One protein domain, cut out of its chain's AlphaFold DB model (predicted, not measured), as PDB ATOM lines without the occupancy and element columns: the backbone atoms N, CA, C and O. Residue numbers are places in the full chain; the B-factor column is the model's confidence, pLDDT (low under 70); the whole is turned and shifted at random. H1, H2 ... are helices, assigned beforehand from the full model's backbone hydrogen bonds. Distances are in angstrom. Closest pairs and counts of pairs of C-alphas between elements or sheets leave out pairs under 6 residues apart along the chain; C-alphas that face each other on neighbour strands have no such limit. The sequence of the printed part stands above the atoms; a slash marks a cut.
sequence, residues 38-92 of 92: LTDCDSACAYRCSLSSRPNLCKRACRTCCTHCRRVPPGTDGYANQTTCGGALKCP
ATOM      1  N   LEU A  38      -4.326 -11.364 -37.891       48.00
ATOM      2  CA  LEU A  38      -4.927 -12.183 -38.940       48.00
ATOM      3  C   LEU A  38      -6.319 -12.602 -38.431       48.00
ATOM      4  O   LEU A  38      -6.395 -13.292 -37.415       48.00
ATOM      5  N   THR A  39      -7.397 -12.028 -38.980       54.91
ATOM      6  CA  THR A  39      -8.734 -12.274 -38.438       54.91
ATOM      7  C   THR A  39      -8.952 -13.765 -38.573       54.91
ATOM      8  O   THR A  39      -8.783 -14.312 -39.662       54.91
ATOM      9  N   ASP A  40      -9.243 -14.441 -37.462       75.88
ATOM     10  CA  ASP A  40      -9.694 -15.823 -37.503       75.88
ATOM     11  C   ASP A  40     -11.012 -15.806 -38.289       75.88
ATOM     12  O   ASP A  40     -12.090 -15.576 -37.737       75.88
ATOM     13  N   CYS A  41     -10.909 -15.957 -39.616       81.25
ATOM     14  CA  CYS A  41     -12.030 -15.882 -40.549       81.25
ATOM     15  C   CYS A  41     -13.152 -16.813 -40.093       81.25
ATOM     16  O   CYS A  41     -14.325 -16.513 -40.276       81.25
ATOM     17  N   ASP A  42     -12.796 -17.922 -39.451       83.06
ATOM     18  CA  ASP A  42     -13.732 -18.886 -38.904       83.06
ATOM     19  C   ASP A  42     -14.637 -18.318 -37.815       83.06
ATOM     20  O   ASP A  42     -15.857 -18.445 -37.933       83.06
ATOM     21  N   SER A  43     -14.085 -17.671 -36.787       83.94
ATOM     22  CA  SER A  43     -14.894 -17.126 -35.691       83.94
ATOM     23  C   SER A  43     -15.698 -15.910 -36.152       83.94
ATOM     24  O   SER A  43     -16.889 -15.801 -35.854       83.94
ATOM     25  N   ALA A  44     -15.089 -15.049 -36.969       83.56
ATOM     26  CA  ALA A  44     -15.748 -13.875 -37.521       83.56
ATOM     27  C   ALA A  44     -16.911 -14.259 -38.456       83.56
ATOM     28  O   ALA A  44     -18.025 -13.750 -38.314       83.56
ATOM     29  N   CYS A  45     -16.700 -15.211 -39.371       84.25
ATOM     30  CA  CYS A  45     -17.760 -15.715 -40.242       84.25
ATOM     31  C   CYS A  45     -18.808 -16.536 -39.479       84.25
ATOM     32  O   CYS A  45     -19.972 -16.544 -39.878       84.25
ATOM     33  N   ALA A  46     -18.438 -17.214 -38.387       86.00
ATOM     34  CA  ALA A  46     -19.404 -17.896 -37.530       86.00
ATOM     35  C   ALA A  46     -20.370 -16.906 -36.871       86.00
ATOM     36  O   ALA A  46     -21.578 -17.136 -36.925       86.00
ATOM     37  N   TYR A  47     -19.855 -15.794 -36.337       85.06
ATOM     38  CA  TYR A  47     -20.681 -14.726 -35.781       85.06
ATOM     39  C   TYR A  47     -21.572 -14.089 -36.850       85.06
ATOM     40  O   TYR A  47     -22.792 -14.080 -36.696       85.06
ATOM     41  N   ARG A  48     -20.997 -13.652 -37.982       83.19
ATOM     42  CA  ARG A  48     -21.770 -13.002 -39.061       83.19
ATOM     43  C   ARG A  48     -22.913 -13.851 -39.580       83.19
ATOM     44  O   ARG A  48     -23.973 -13.334 -39.899       83.19
ATOM     45  N   CYS A  49     -22.680 -15.150 -39.707       85.81
ATOM     46  CA  CYS A  49     -23.653 -16.058 -40.289       85.81
ATOM     47  C   CYS A  49     -24.598 -16.685 -39.260       85.81
ATOM     48  O   CYS A  49     -25.377 -17.557 -39.644       85.81
ATOM     49  N   SER A  50     -24.537 -16.281 -37.987       86.25
ATOM     50  CA  SER A  50     -25.357 -16.846 -36.907       86.25
ATOM     51  C   SER A  50     -26.861 -16.621 -37.110       86.25
ATOM     52  O   SER A  50     -27.635 -17.550 -36.899       86.25
ATOM     53  N   LEU A  51     -27.264 -15.441 -37.596       82.75
ATOM     54  CA  LEU A  51     -28.668 -15.084 -37.857       82.75
ATOM     55  C   LEU A  51     -29.086 -15.274 -39.325       82.75
ATOM     56  O   LEU A  51     -30.200 -14.936 -39.723       82.75
ATOM     57  N   SER A  52     -28.203 -15.826 -40.162       81.06
ATOM     58  CA  SER A  52     -28.532 -16.080 -41.562       81.06
ATOM     59  C   SER A  52     -29.505 -17.252 -41.683       81.06
ATOM     60  O   SER A  52     -29.262 -18.323 -41.133       81.06
ATOM     61  N   SER A  53     -30.544 -17.109 -42.512       85.19
ATOM     62  CA  SER A  53     -31.458 -18.210 -42.862       85.19
ATOM     63  C   SER A  53     -30.757 -19.391 -43.549       85.19
ATOM     64  O   SER A  53     -31.286 -20.501 -43.593       85.19
ATOM     65  N   ARG A  54     -29.558 -19.164 -44.106       84.31
ATOM     66  CA  ARG A  54     -28.721 -20.168 -44.779       84.31
ATOM     67  C   ARG A  54     -27.273 -20.070 -44.270       84.31
ATOM     68  O   ARG A  54     -26.385 -19.647 -45.018       84.31
ATOM     69  N   PRO A  55     -26.991 -20.484 -43.022       85.69
ATOM     70  CA  PRO A  55     -25.720 -20.205 -42.351       85.69
ATOM     71  C   PRO A  55     -24.517 -20.861 -43.041       85.69
ATOM     72  O   PRO A  55     -23.453 -20.259 -43.128       85.69
ATOM     73  N   ASN A  56     -24.674 -22.062 -43.604       86.88
ATOM     74  CA  ASN A  56     -23.590 -22.757 -44.310       86.88
ATOM     75  C   ASN A  56     -23.209 -22.067 -45.631       86.88
ATOM     76  O   ASN A  56     -22.027 -21.945 -45.950       86.88
ATOM     77  N   LEU A  57     -24.205 -21.573 -46.375       85.00
ATOM     78  CA  LEU A  57     -23.979 -20.811 -47.605       85.00
ATOM     79  C   LEU A  57     -23.299 -19.471 -47.292       85.00
ATOM     80  O   LEU A  57     -22.324 -19.111 -47.949       85.00
ATOM     81  N   CYS A  58     -23.767 -18.785 -46.245       84.50
ATOM     82  CA  CYS A  58     -23.158 -17.555 -45.747       84.50
ATOM     83  C   CYS A  58     -21.692 -17.774 -45.338       84.50
ATOM     84  O   CYS A  58     -20.816 -17.052 -45.809       84.50
ATOM     85  N   LYS A  59     -21.395 -18.807 -44.533       86.62
ATOM     86  CA  LYS A  59     -20.023 -19.105 -44.082       86.62
ATOM     87  C   LYS A  59     -19.091 -19.384 -45.257       86.62
ATOM     88  O   LYS A  59     -17.950 -18.934 -45.237       86.62
ATOM     89  N   ARG A  60     -19.572 -20.088 -46.290       85.81
ATOM     90  CA  ARG A  60     -18.800 -20.356 -47.513       85.81
ATOM     91  C   ARG A  60     -18.418 -19.059 -48.227       85.81
ATOM     92  O   ARG A  60     -17.239 -18.851 -48.488       85.81
ATOM     93  N   ALA A  61     -19.391 -18.185 -48.484       82.69
ATOM     94  CA  ALA A  61     -19.143 -16.891 -49.120       82.69
ATOM     95  C   ALA A  61     -18.225 -15.999 -48.265       82.69
ATOM     96  O   ALA A  61     -17.287 -15.388 -48.776       82.69
ATOM     97  N   CYS A  62     -18.450 -15.984 -46.949       83.50
ATOM     98  CA  CYS A  62     -17.661 -15.208 -46.003       83.50
ATOM     99  C   CYS A  62     -16.204 -15.644 -45.941       83.50
ATOM    100  O   CYS A  62     -15.313 -14.799 -45.983       83.50
ATOM    101  N   ARG A  63     -15.941 -16.952 -45.911       85.62
ATOM    102  CA  ARG A  63     -14.573 -17.478 -45.917       85.62
ATOM    103  C   ARG A  63     -13.840 -17.130 -47.206       85.62
ATOM    104  O   ARG A  63     -12.722 -16.643 -47.117       85.62
ATOM    105  N   THR A  64     -14.469 -17.302 -48.372       83.44
ATOM    106  CA  THR A  64     -13.879 -16.881 -49.656       83.44
ATOM    107  C   THR A  64     -13.499 -15.402 -49.611       83.44
ATOM    108  O   THR A  64     -12.347 -15.044 -49.849       83.44
ATOM    109  N   CYS A  65     -14.431 -14.556 -49.177       80.88
ATOM    110  CA  CYS A  65     -14.188 -13.130 -49.019       80.88
ATOM    111  C   CYS A  65     -13.041 -12.808 -48.057       80.88
ATOM    112  O   CYS A  65     -12.187 -11.975 -48.351       80.88
ATOM    113  N   CYS A  66     -13.008 -13.476 -46.906       83.19
ATOM    114  CA  CYS A  66     -12.005 -13.252 -45.877       83.19
ATOM    115  C   CYS A  66     -10.611 -13.693 -46.342       83.19
ATOM    116  O   CYS A  66      -9.634 -13.004 -46.064       83.19
ATOM    117  N   THR A  67     -10.503 -14.763 -47.130       82.44
ATOM    118  CA  THR A  67      -9.228 -15.179 -47.733       82.44
ATOM    119  C   THR A  67      -8.674 -14.114 -48.682       82.44
ATOM    120  O   THR A  67      -7.475 -13.834 -48.652       82.44
ATOM    121  N   HIS A  68      -9.534 -13.485 -49.491       78.56
ATOM    122  CA  HIS A  68      -9.122 -12.473 -50.467       78.56
ATOM    123  C   HIS A  68      -8.897 -11.090 -49.847       78.56
ATOM    124  O   HIS A  68      -7.878 -10.450 -50.097       78.56
ATOM    125  N   CYS A  69      -9.833 -10.628 -49.023       79.19
ATOM    126  CA  CYS A  69      -9.881  -9.250 -48.532       79.19
ATOM    127  C   CYS A  69      -9.383  -9.110 -47.088       79.19
ATOM    128  O   CYS A  69      -9.271  -7.992 -46.588       79.19
ATOM    129  N   ARG A  70      -9.100 -10.231 -46.403       78.31
ATOM    130  CA  ARG A  70      -8.629 -10.303 -45.002       78.31
ATOM    131  C   ARG A  70      -9.474  -9.500 -44.012       78.31
ATOM    132  O   ARG A  70      -8.993  -9.053 -42.971       78.31
ATOM    133  N   ARG A  71     -10.749  -9.319 -44.354       75.56
ATOM    134  CA  ARG A  71     -11.734  -8.541 -43.610       75.56
ATOM    135  C   ARG A  71     -13.069  -9.270 -43.641       75.56
ATOM    136  O   ARG A  71     -13.464  -9.830 -44.660       75.56
ATOM    137  N   VAL A  72     -13.768  -9.200 -42.519       78.81
ATOM    138  CA  VAL A  72     -15.148  -9.651 -42.358       78.81
ATOM    139  C   VAL A  72     -15.959  -8.424 -41.919       78.81
ATOM    140  O   VAL A  72     -15.476  -7.696 -41.049       78.81
ATOM    141  N   PRO A  73     -17.126  -8.122 -42.524       70.69
ATOM    142  CA  PRO A  73     -17.928  -6.960 -42.123       70.69
ATOM    143  C   PRO A  73     -18.373  -7.045 -40.641       70.69
ATOM    144  O   PRO A  73     -18.243  -8.123 -40.052       70.69
ATOM    145  N   PRO A  74     -18.891  -5.961 -40.021       69.94
ATOM    146  CA  PRO A  74     -19.525  -5.938 -38.680       69.94
ATOM    147  C   PRO A  74     -21.080  -6.010 -38.723       69.94
ATOM    148  O   PRO A  74     -21.680  -5.607 -39.716       69.94
ATOM    149  N   GLY A  75     -21.734  -6.671 -37.740       71.31
ATOM    150  CA  GLY A  75     -23.177  -7.066 -37.767       71.31
ATOM    151  C   GLY A  75     -23.504  -8.558 -38.052       71.31
ATOM    152  O   GLY A  75     -22.620  -9.412 -37.996       71.31
ATOM    153  N   THR A  76     -24.753  -8.901 -38.371       69.50
ATOM    154  CA  THR A  76     -25.164 -10.273 -38.786       69.50
ATOM    155  C   THR A  76     -26.102 -10.283 -40.001       69.50
ATOM    156  O   THR A  76     -26.513 -11.336 -40.495       69.50
ATOM    157  N   ASP A  77     -26.381  -9.096 -40.535       61.47
ATOM    158  CA  ASP A  77     -27.307  -8.887 -41.639       61.47
ATOM    159  C   ASP A  77     -26.660  -9.355 -42.947       61.47
ATOM    160  O   ASP A  77     -25.444  -9.262 -43.131       61.47
ATOM    161  N   GLY A  78     -27.455  -9.927 -43.848       58.16
ATOM    162  CA  GLY A  78     -26.956 -10.671 -45.007       58.16
ATOM    163  C   GLY A  78     -26.017  -9.907 -45.957       58.16
ATOM    164  O   GLY A  78     -25.914  -8.685 -45.969       58.16
ATOM    165  N   TYR A  79     -25.374 -10.668 -46.848       58.38
ATOM    166  CA  TYR A  79     -24.402 -10.194 -47.847       58.38
ATOM    167  C   TYR A  79     -24.951  -9.248 -48.929       58.38
ATOM    168  O   TYR A  79     -24.187  -8.813 -49.783       58.38
ATOM    169  N   ALA A  80     -26.256  -8.961 -48.950       55.44
ATOM    170  CA  ALA A  80     -26.910  -8.351 -50.107       55.44
ATOM    171  C   ALA A  80     -26.364  -6.955 -50.456       55.44
ATOM    172  O   ALA A  80     -26.250  -6.644 -51.636       55.44
ATOM    173  N   ASN A  81     -25.977  -6.166 -49.447       54.97
ATOM    174  CA  ASN A  81     -25.584  -4.762 -49.619       54.97
ATOM    175  C   ASN A  81     -24.260  -4.398 -48.914       54.97
ATOM    176  O   ASN A  81     -23.990  -3.220 -48.696       54.97
ATOM    177  N   GLN A  82     -23.439  -5.377 -48.510       60.19
ATOM    178  CA  GLN A  82     -22.210  -5.109 -47.749       60.19
ATOM    179  C   GLN A  82     -20.987  -4.989 -48.660       60.19
ATOM    180  O   GLN A  82     -20.622  -5.925 -49.370       60.19
ATOM    181  N   THR A  83     -20.302  -3.849 -48.585       60.16
ATOM    182  CA  THR A  83     -19.056  -3.604 -49.308       60.16
ATOM    183  C   THR A  83     -17.850  -4.050 -48.484       60.16
ATOM    184  O   THR A  83     -17.498  -3.445 -47.476       60.16
ATOM    185  N   THR A  84     -17.206  -5.151 -48.888       60.84
ATOM    186  CA  THR A  84     -16.177  -5.812 -48.047       60.84
ATOM    187  C   THR A  84     -14.748  -5.629 -48.578       60.84
ATOM    188  O   THR A  84     -13.785  -5.754 -47.825       60.84
ATOM    189  N   CYS A  85     -14.599  -5.259 -49.856       64.81
ATOM    190  CA  CYS A  85     -13.311  -5.115 -50.540       64.81
ATOM    191  C   CYS A  85     -13.320  -3.852 -51.411       64.81
ATOM    192  O   CYS A  85     -13.924  -3.852 -52.480       64.81
ATOM    193  N   GLY A  86     -12.736  -2.747 -50.935       61.94
ATOM    194  CA  GLY A  86     -12.600  -1.516 -51.731       61.94
ATOM    195  C   GLY A  86     -13.907  -0.921 -52.285       61.94
ATOM    196  O   GLY A  86     -13.865  -0.230 -53.292       61.94
ATOM    197  N   GLY A  87     -15.063  -1.206 -51.672       60.22
ATOM    198  CA  GLY A  87     -16.371  -0.742 -52.162       60.22
ATOM    199  C   GLY A  87     -17.147  -1.740 -53.036       60.22
ATOM    200  O   GLY A  87     -18.243  -1.414 -53.481       60.22
ATOM    201  N   ALA A  88     -16.641  -2.957 -53.268       59.81
ATOM    202  CA  ALA A  88     -17.357  -3.965 -54.052       59.81
ATOM    203  C   ALA A  88     -18.535  -4.576 -53.273       59.81
ATOM    204  O   ALA A  88     -18.350  -5.097 -52.172       59.81
ATOM    205  N   LEU A  89     -19.731  -4.548 -53.878       57.00
ATOM    206  CA  LEU A  89     -20.998  -5.060 -53.321       57.00
ATOM    207  C   LEU A  89     -20.995  -6.584 -53.095       57.00
ATOM    208  O   LEU A  89     -21.846  -7.124 -52.395       57.00
ATOM    209  N   LYS A  90     -20.045  -7.279 -53.726       55.84
ATOM    210  CA  LYS A  90     -19.774  -8.708 -53.583       55.84
ATOM    211  C   LYS A  90     -18.273  -8.897 -53.460       55.84
ATOM    212  O   LYS A  90     -17.499  -8.204 -54.118       55.84
ATOM    213  N   CYS A  91     -17.877  -9.833 -52.614       60.50
ATOM    214  CA  CYS A  91     -16.496 -10.280 -52.574       60.50
ATOM    215  C   CYS A  91     -16.186 -11.028 -53.881       60.50
ATOM    216  O   CYS A  91     -17.034 -11.836 -54.279       60.50
ATOM    217  N   PRO A  92     -15.068 -10.724 -54.562       56.59
ATOM    218  CA  PRO A  92     -14.669 -11.424 -55.781       56.59
ATOM    219  C   PRO A  92     -14.432 -12.918 -55.530       56.59
ATOM    220  O   PRO A  92     -14.034 -13.277 -54.394       56.59
TER     221      PRO A  92
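This is residues 38 to 92 of the 92 residues of an uncharacterized protein of Eucalyptus grandis (UniProt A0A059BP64). A short helix, H1, crosses a longer one, H2, obliquely, and a long loop stretch, residues 70 to 92, folds back along one side of the pair in a winding path. The printed part has 55 residues with two named helices, H1 then H2, and no named strand; the class is all helix, though the helices hold 23 of the 55 residues. It is compact, with a radius of gyration of the C-alphas of 9.8 A, and rounded, spanning 26 by 24 by 17 A.

H1, residues 41 to 48, begins at C-alpha 41 (-12.030, -15.882, -40.549) and is 10.3 A long. H2, residues 55 to 69, is 20.2 A long and ends at C-alpha 69 (-9.881, -9.250, -48.532).

H1 and H2 touch, their closest C-alphas being those of Cys 45 and Lys 59, 5.6 A apart. They run opposite ways at a steep tilt of 49 degrees. In both, every O i to N i+4 pair is within hydrogen-bond range.

The two C-alphas farthest apart, of Leu 38 and Ser 53, are 27.5 A apart. The printed part has no cut. The link from H1 to H2 is short, with 6 residues. Mean pLDDT of the printed part is 74.0; residues 38 to 39, 74 and 76 to 92 are under 70.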